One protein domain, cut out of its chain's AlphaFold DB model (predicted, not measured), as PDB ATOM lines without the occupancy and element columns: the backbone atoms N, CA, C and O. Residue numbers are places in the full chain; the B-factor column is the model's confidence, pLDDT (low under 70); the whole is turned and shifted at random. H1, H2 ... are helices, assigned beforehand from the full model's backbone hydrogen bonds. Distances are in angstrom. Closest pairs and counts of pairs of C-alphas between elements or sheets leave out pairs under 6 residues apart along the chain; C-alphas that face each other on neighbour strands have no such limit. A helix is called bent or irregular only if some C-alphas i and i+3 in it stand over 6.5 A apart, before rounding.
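This is residues 2 to 54 of the 136 residues of an uncharacterized protein of bacterium (UniProt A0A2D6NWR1). A long helix, H1, is crossed steeply by H2; H3 packs on H2, away from H1, and H4 folds back towards the first turns of H1, with residues 17 to 22 sticking out. The printed part has 53 residues with four named helices, H1 to H4, and no named strand: all helix. It is compact, with a radius of gyration of the C-alphas of 10.9 A and spans of 29 by 23 by 17 A.

H1, residues 3 to 16, touches H2, residues 27 to 33, with residues 7 to 12 alone, at a steep tilt of 54 degrees, opposite ways; the closest C-alphas, of Glu 11 and Met 30, are 5.8 A apart. H2 touches H3, residues 38 to 42, closest at the C-alphas of Lys 28 and Ala 41, 5.8 A. H4, residues 44 to 52, is close to H1 but not clearly touching, about perpendicular at 90 degrees; the closest C-alphas, of Gln 5 and Leu 51, are 7.3 A apart. Every O i to N i+4 pair is within hydrogen-bond range in H1, H2 and H3, and 3 of 5 in H4.

H1 runs 20.0 A from C-alpha 3 at (-35.247, 4.870, -38.366), H2 9.9 A, H3 6.3 A, and H4 12.4 A to C-alpha 52 at (-45.604, 1.012, -49.771). H4 is only just irregular: C-alphas 47 and 50 are 6.52 A apart.

The C-alphas farthest apart, of Gln 22 and Glu 53, are 30.7 A apart. The printed part has no cut and no long link. Residues 16 to 24 have pLDDT under 70.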
ATOM      1  N   THR A   2     -35.721   4.306 -43.257       84.69
ATOM      2  CA  THR A   2     -35.205   5.203 -42.204       84.69
ATOM      3  C   THR A   2     -35.599   4.724 -40.802       84.69
ATOM      4  O   THR A   2     -36.557   3.969 -40.640       84.69
ATOM      5  N   GLU A   3     -34.905   5.195 -39.762       86.06
ATOM      6  CA  GLU A   3     -35.247   4.870 -38.366       86.06
ATOM      7  C   GLU A   3     -36.665   5.326 -37.982       86.06
ATOM      8  O   GLU A   3     -37.387   4.616 -37.282       86.06
ATOM      9  N   LYS A   4     -37.118   6.472 -38.508       85.44
ATOM     10  CA  LYS A   4     -38.498   6.946 -38.314       85.44
ATOM     11  C   LYS A   4     -39.518   6.032 -38.998       85.44
ATOM     12  O   LYS A   4     -40.561   5.739 -38.426       85.44
ATOM     13  N   GLN A   5     -39.210   5.534 -40.197       82.38
ATOM     14  CA  GLN A   5     -40.053   4.569 -40.915       82.38
ATOM     15  C   GLN A   5     -40.152   3.226 -40.177       82.38
ATOM     16  O   GLN A   5     -41.248   2.693 -40.032       82.38
ATOM     17  N   LYS A   6     -39.040   2.720 -39.625       84.19
ATOM     18  CA  LYS A   6     -39.038   1.508 -38.787       84.19
ATOM     19  C   LYS A   6     -39.917   1.668 -37.547       84.19
ATOM     20  O   LYS A   6     -40.752   0.811 -37.267       84.19
ATOM     21  N   LYS A   7     -39.767   2.781 -36.821       85.56
ATOM     22  CA  LYS A   7     -40.593   3.083 -35.639       85.56
ATOM     23  C   LYS A   7     -42.074   3.194 -35.990       85.56
ATOM     24  O   LYS A   7     -42.907   2.686 -35.248       85.56
ATOM     25  N   LEU A   8     -42.395   3.797 -37.135       84.88
ATOM     26  CA  LEU A   8     -43.767   3.880 -37.625       84.88
ATOM     27  C   LEU A   8     -44.361   2.493 -37.893       84.88
ATOM     28  O   LEU A   8     -45.466   2.226 -37.434       84.88
ATOM     29  N   LEU A   9     -43.627   1.588 -38.548       81.56
ATOM     30  CA  LEU A   9     -44.091   0.213 -38.771       81.56
ATOM     31  C   LEU A   9     -44.315  -0.553 -37.463       81.56
ATOM     32  O   LEU A   9     -45.272  -1.316 -37.357       81.56
ATOM     33  N   ILE A  10     -43.478  -0.331 -36.447       84.31
ATOM     34  CA  ILE A  10     -43.675  -0.914 -35.112       84.31
ATOM     35  C   ILE A  10     -44.961  -0.379 -34.473       84.31
ATOM     36  O   ILE A  10     -45.747  -1.159 -33.936       84.31
ATOM     37  N   GLU A  11     -45.193   0.932 -34.536       83.81
ATOM     38  CA  GLU A  11     -46.417   1.545 -34.009       83.81
ATOM     39  C   GLU A  11     -47.661   1.039 -34.744       83.81
ATOM     40  O   GLU A  11     -48.649   0.718 -34.089       83.81
ATOM     41  N   ILE A  12     -47.587   0.876 -36.068       80.06
ATOM     42  CA  ILE A  12     -48.652   0.283 -36.884       80.06
ATOM     43  C   ILE A  12     -48.920  -1.157 -36.442       80.06
ATOM     44  O   ILE A  12     -50.046  -1.461 -36.068       80.06
ATOM     45  N   LYS A  13     -47.904  -2.029 -36.382       75.81
ATOM     46  CA  LYS A  13     -48.075  -3.429 -35.942       75.81
ATOM     47  C   LYS A  13     -48.704  -3.526 -34.550       75.81
ATOM     48  O   LYS A  13     -49.630  -4.306 -34.350       75.81
ATOM     49  N   LYS A  14     -48.254  -2.697 -33.602       75.94
ATOM     50  CA  LYS A  14     -48.840  -2.627 -32.253       75.94
ATOM     51  C   LYS A  14     -50.300  -2.183 -32.284       75.94
ATOM     52  O   LYS A  14     -51.109  -2.713 -31.535       75.94
ATOM     53  N   ASN A  15     -50.635  -1.218 -33.135       75.88
ATOM     54  CA  ASN A  15     -51.995  -0.706 -33.262       75.88
ATOM     55  C   ASN A  15     -52.945  -1.708 -33.939       75.88
ATOM     56  O   ASN A  15     -54.132  -1.739 -33.627       75.88
ATOM     57  N   LEU A  16     -52.415  -2.539 -34.841       67.75
ATOM     58  CA  LEU A  16     -53.141  -3.609 -35.530       67.75
ATOM     59  C   LEU A  16     -53.409  -4.830 -34.642       67.75
ATOM     60  O   LEU A  16     -54.394  -5.529 -34.863       67.75
ATOM     61  N   GLY A  17     -52.545  -5.097 -33.662       64.31
ATOM     62  CA  GLY A  17     -52.740  -6.149 -32.657       64.31
ATOM     63  C   GLY A  17     -53.572  -5.715 -31.449       64.31
ATOM     64  O   GLY A  17     -53.654  -6.460 -30.481       64.31
ATOM     65  N   ASN A  18     -54.125  -4.497 -31.460       62.75
ATOM     66  CA  ASN A  18     -54.896  -3.967 -30.345       62.75
ATOM     67  C   ASN A  18     -56.395  -4.053 -30.656       62.75
ATOM     68  O   ASN A  18     -56.938  -3.234 -31.401       62.75
ATOM     69  N   ASP A  19     -57.061  -5.048 -30.077       53.19
ATOM     70  CA  ASP A  19     -58.476  -5.339 -30.348       53.19
ATOM     71  C   ASP A  19     -59.424  -4.344 -29.663       53.19
ATOM     72  O   ASP A  19     -60.581  -4.183 -30.047       53.19
ATOM     73  N   LYS A  20     -58.922  -3.592 -28.678       51.34
ATOM     74  CA  LYS A  20     -59.698  -2.564 -27.984       51.34
ATOM     75  C   LYS A  20     -59.698  -1.267 -28.796       51.34
ATOM     76  O   LYS A  20     -58.695  -0.560 -28.873       51.34
ATOM     77  N   ILE A  21     -60.861  -0.911 -29.351       52.09
ATOM     78  CA  ILE A  21     -61.097   0.343 -30.101       52.09
ATOM     79  C   ILE A  21     -60.631   1.575 -29.304       52.09
ATOM     80  O   ILE A  21     -60.051   2.501 -29.862       52.09
ATOM     81  N   GLN A  22     -60.807   1.543 -27.982       50.03
ATOM     82  CA  GLN A  22     -60.495   2.637 -27.055       50.03
ATOM     83  C   GLN A  22     -58.989   2.942 -26.942       50.03
ATOM     84  O   GLN A  22     -58.602   4.032 -26.533       50.03
ATOM     85  N   THR A  23     -58.129   1.988 -27.309       56.53
ATOM     86  CA  THR A  23     -56.666   2.118 -27.247       56.53
ATOM     87  C   THR A  23     -56.022   2.213 -28.629       56.53
ATOM     88  O   THR A  23     -54.790   2.242 -28.730       56.53
ATOM     89  N   LYS A  24     -56.827   2.279 -29.702       65.31
ATOM     90  CA  LYS A  24     -56.318   2.455 -31.063       65.31
ATOM     91  C   LYS A  24     -55.811   3.881 -31.262       65.31
ATOM     92  O   LYS A  24     -56.539   4.865 -31.171       65.31
ATOM     93  N   LYS A  25     -54.522   3.985 -31.565       73.12
ATOM     94  CA  LYS A  25     -53.833   5.221 -31.927       73.12
ATOM     95  C   LYS A  25     -54.285   5.675 -33.313       73.12
ATOM     96  O   LYS A  25     -54.369   4.873 -34.243       73.12
ATOM     97  N   THR A  26     -54.521   6.973 -33.471       78.00
ATOM     98  CA  THR A  26     -54.750   7.570 -34.793       78.00
ATOM     99  C   THR A  26     -53.454   7.584 -35.606       78.00
ATOM    100  O   THR A  26     -52.355   7.530 -35.050       78.00
ATOM    101  N   VAL A  27     -53.563   7.724 -36.929       76.75
ATOM    102  CA  VAL A  27     -52.402   7.853 -37.831       76.75
ATOM    103  C   VAL A  27     -51.486   8.999 -37.397       76.75
ATOM    104  O   VAL A  27     -50.274   8.822 -37.291       76.75
ATOM    105  N   LYS A  28     -52.070  10.147 -37.034       76.88
ATOM    106  CA  LYS A  28     -51.332  11.305 -36.510       76.88
ATOM    107  C   LYS A  28     -50.567  10.955 -35.226       76.88
ATOM    108  O   LYS A  28     -49.406  11.336 -35.087       76.88
ATOM    109  N   GLN A  29     -51.178  10.191 -34.317       80.44
ATOM    110  CA  GLN A  29     -50.534   9.733 -33.082       80.44
ATOM    111  C   GLN A  29     -49.360   8.783 -33.370       80.44
ATOM    112  O   GLN A  29     -48.292   8.931 -32.781       80.44
ATOM    113  N   MET A  30     -49.538   7.832 -34.294       84.62
ATOM    114  CA  MET A  30     -48.489   6.882 -34.687       84.62
ATOM    115  C   MET A  30     -47.303   7.595 -35.348       84.62
ATOM    116  O   MET A  30     -46.152   7.308 -35.022       84.62
ATOM    117  N   LEU A  31     -47.566   8.581 -36.210       84.06
ATOM    118  CA  LEU A  31     -46.533   9.415 -36.829       84.06
ATOM    119  C   LEU A  31     -45.771  10.243 -35.787       84.06
ATOM    120  O   LEU A  31     -44.539  10.280 -35.805       84.06
ATOM    121  N   LYS A  32     -46.477  10.843 -34.826       84.94
ATOM    122  CA  LYS A  32     -45.846  11.581 -33.724       84.94
ATOM    123  C   LYS A  32     -44.947  10.669 -32.881       84.94
ATOM    124  O   LYS A  32     -43.800  11.020 -32.620       84.94
ATOM    125  N   ASN A  33     -45.416   9.467 -32.540       84.94
ATOM    126  CA  ASN A  33     -44.634   8.477 -31.788       84.94
ATOM    127  C   ASN A  33     -43.403   7.976 -32.558       84.94
ATOM    128  O   ASN A  33     -42.367   7.681 -31.965       84.94
ATOM    129  N   ALA A  34     -43.493   7.912 -33.887       85.88
ATOM    130  CA  ALA A  34     -42.373   7.575 -34.755       85.88
ATOM    131  C   ALA A  34     -41.352   8.722 -34.928       85.88
ATOM    132  O   ALA A  34     -40.298   8.523 -35.540       85.88
ATOM    133  N   GLY A  35     -41.625   9.907 -34.366       86.50
ATOM    134  CA  GLY A  35     -40.735  11.068 -34.388       86.50
ATOM    135  C   GLY A  35     -40.916  11.983 -35.603       86.50
ATOM    136  O   GLY A  35     -39.985  12.712 -35.968       86.50
ATOM    137  N   TYR A  36     -42.075  11.936 -36.267       86.50
ATOM    138  CA  TYR A  36     -42.450  12.929 -37.275       86.50
ATOM    139  C   TYR A  36     -42.975  14.199 -36.599       86.50
ATOM    140  O   TYR A  36     -43.681  14.133 -35.590       86.50
ATOM    141  N   SER A  37     -42.620  15.362 -37.152       86.19
ATOM    142  CA  SER A  37     -43.180  16.640 -36.708       86.19
ATOM    143  C   SER A  37     -44.663  16.721 -37.064       86.19
ATOM    144  O   SER A  37     -45.159  15.987 -37.920       86.19
ATOM    145  N   GLU A  38     -45.378  17.649 -36.437       82.00
ATOM    146  CA  GLU A  38     -46.794  17.870 -36.724       82.00
ATOM    147  C   GLU A  38     -47.040  18.305 -38.178       82.00
ATOM    148  O   GLU A  38     -47.976  17.818 -38.811       82.00
ATOM    149  N   SER A  39     -46.140  19.118 -38.740       81.94
ATOM    150  CA  SER A  39     -46.150  19.508 -40.154       81.94
ATOM    151  C   SER A  39     -45.961  18.316 -41.096       81.94
ATOM    152  O   SER A  39     -46.708  18.171 -42.061       81.94
ATOM    153  N   SER A  40     -45.023  17.410 -40.799       79.00
ATOM    154  CA  SER A  40     -44.836  16.185 -41.584       79.00
ATOM    155  C   SER A  40     -46.010  15.217 -41.416       79.00
ATOM    156  O   SER A  40     -46.442  14.603 -42.384       79.00
ATOM    157  N   ALA A  41     -46.577  15.109 -40.212       75.56
ATOM    158  CA  ALA A  41     -47.733  14.258 -39.946       75.56
ATOM    159  C   ALA A  41     -49.028  14.746 -40.620       75.56
ATOM    160  O   ALA A  41     -49.967  13.962 -40.754       75.56
ATOM    161  N   ALA A  42     -49.091  16.012 -41.048       74.38
ATOM    162  CA  ALA A  42     -50.157  16.522 -41.908       74.38
ATOM    163  C   ALA A  42     -49.988  16.072 -43.373       74.38
ATOM    164  O   ALA A  42     -50.974  15.903 -44.083       74.38
ATOM    165  N   GLN A  43     -48.756  15.799 -43.812       79.56
ATOM    166  CA  GLN A  43     -48.426  15.320 -45.160       79.56
ATOM    167  C   GLN A  43     -48.241  13.794 -45.199       79.56
ATOM    168  O   GLN A  43     -47.248  13.276 -45.710       79.56
ATOM    169  N   GLN A  44     -49.210  13.058 -44.652       74.81
ATOM    170  CA  GLN A  44     -49.132  11.602 -44.449       74.81
ATOM    171  C   GLN A  44     -48.765  10.837 -45.726       74.81
ATOM    172  O   GLN A  44     -47.917   9.947 -45.688       74.81
ATOM    173  N   SER A  45     -49.337  11.228 -46.866       72.00
ATOM    174  CA  SER A  45     -49.097  10.601 -48.172       72.00
ATOM    175  C   SER A  45     -47.612  10.549 -48.549       72.00
ATOM    176  O   SER A  45     -47.142   9.524 -49.031       72.00
ATOM    177  N   THR A  46     -46.849  11.605 -48.260       76.94
ATOM    178  CA  THR A  46     -45.407  11.674 -48.566       76.94
ATOM    179  C   THR A  46     -44.561  10.748 -47.691       76.94
ATOM    180  O   THR A  46     -43.491  10.308 -48.103       76.94
ATOM    181  N   ILE A  47     -45.050  10.417 -46.493       77.88
ATOM    182  CA  ILE A  47     -44.383   9.509 -45.553       77.88
ATOM    183  C   ILE A  47     -44.686   8.054 -45.913       77.88
ATOM    184  O   ILE A  47     -43.791   7.208 -45.866       77.88
ATOM    185  N   PHE A  48     -45.940   7.773 -46.273       76.06
ATOM    186  CA  PHE A  48     -46.419   6.429 -46.579       76.06
ATOM    187  C   PHE A  48     -46.054   5.957 -47.996       76.06
ATOM    188  O   PHE A  48     -45.722   4.787 -48.158       76.06
ATOM    189  N   ALA A  49     -45.989   6.846 -48.994       73.75
ATOM    190  CA  ALA A  49     -45.582   6.495 -50.361       73.75
ATOM    191  C   ALA A  49     -44.285   5.654 -50.444       73.75
ATOM    192  O   ALA A  49     -44.319   4.558 -51.005       73.75
ATOM    193  N   PRO A  50     -43.156   6.062 -49.829       77.12
ATOM    194  CA  PRO A  50     -41.930   5.259 -49.845       77.12
ATOM    195  C   PRO A  50     -41.984   4.014 -48.947       77.12
ATOM    196  O   PRO A  50     -41.085   3.173 -49.029       77.12
ATOM    197  N   LEU A  51     -42.979   3.900 -48.059       77.19
ATOM    198  CA  LEU A  51     -43.216   2.711 -47.236       77.19
ATOM    199  C   LEU A  51     -43.952   1.621 -48.020       77.19
ATOM    200  O   LEU A  51     -43.662   0.452 -47.792       77.19
ATOM    201  N   TYR A  52     -44.834   1.972 -48.959       74.31
ATOM    202  CA  TYR A  52     -45.604   1.012 -49.771       74.31
ATOM    203  C   TYR A  52     -44.721   0.055 -50.571       74.31
ATOM    204  O   TYR A  52     -45.025  -1.125 -50.746       74.31
ATOM    205  N   GLU A  53     -43.585   0.559 -51.041       71.56
ATOM    206  CA  GLU A  53     -42.636  -0.219 -51.832       71.56
ATOM    207  C   GLU A  53     -41.761  -1.146 -50.978       71.56
ATOM    208  O   GLU A  53     -40.993  -1.939 -51.523       71.56
ATOM    209  N   LYS A  54     -41.856  -1.065 -49.643       79.25
ATOM    210  CA  LYS A  54     -41.034  -1.870 -48.735       79.25
ATOM    211  C   LYS A  54     -41.644  -3.257 -48.512       79.25
ATOM    212  O   LYS A  54     -42.833  -3.339 -48.191       79.25
TER     213      LYS A  54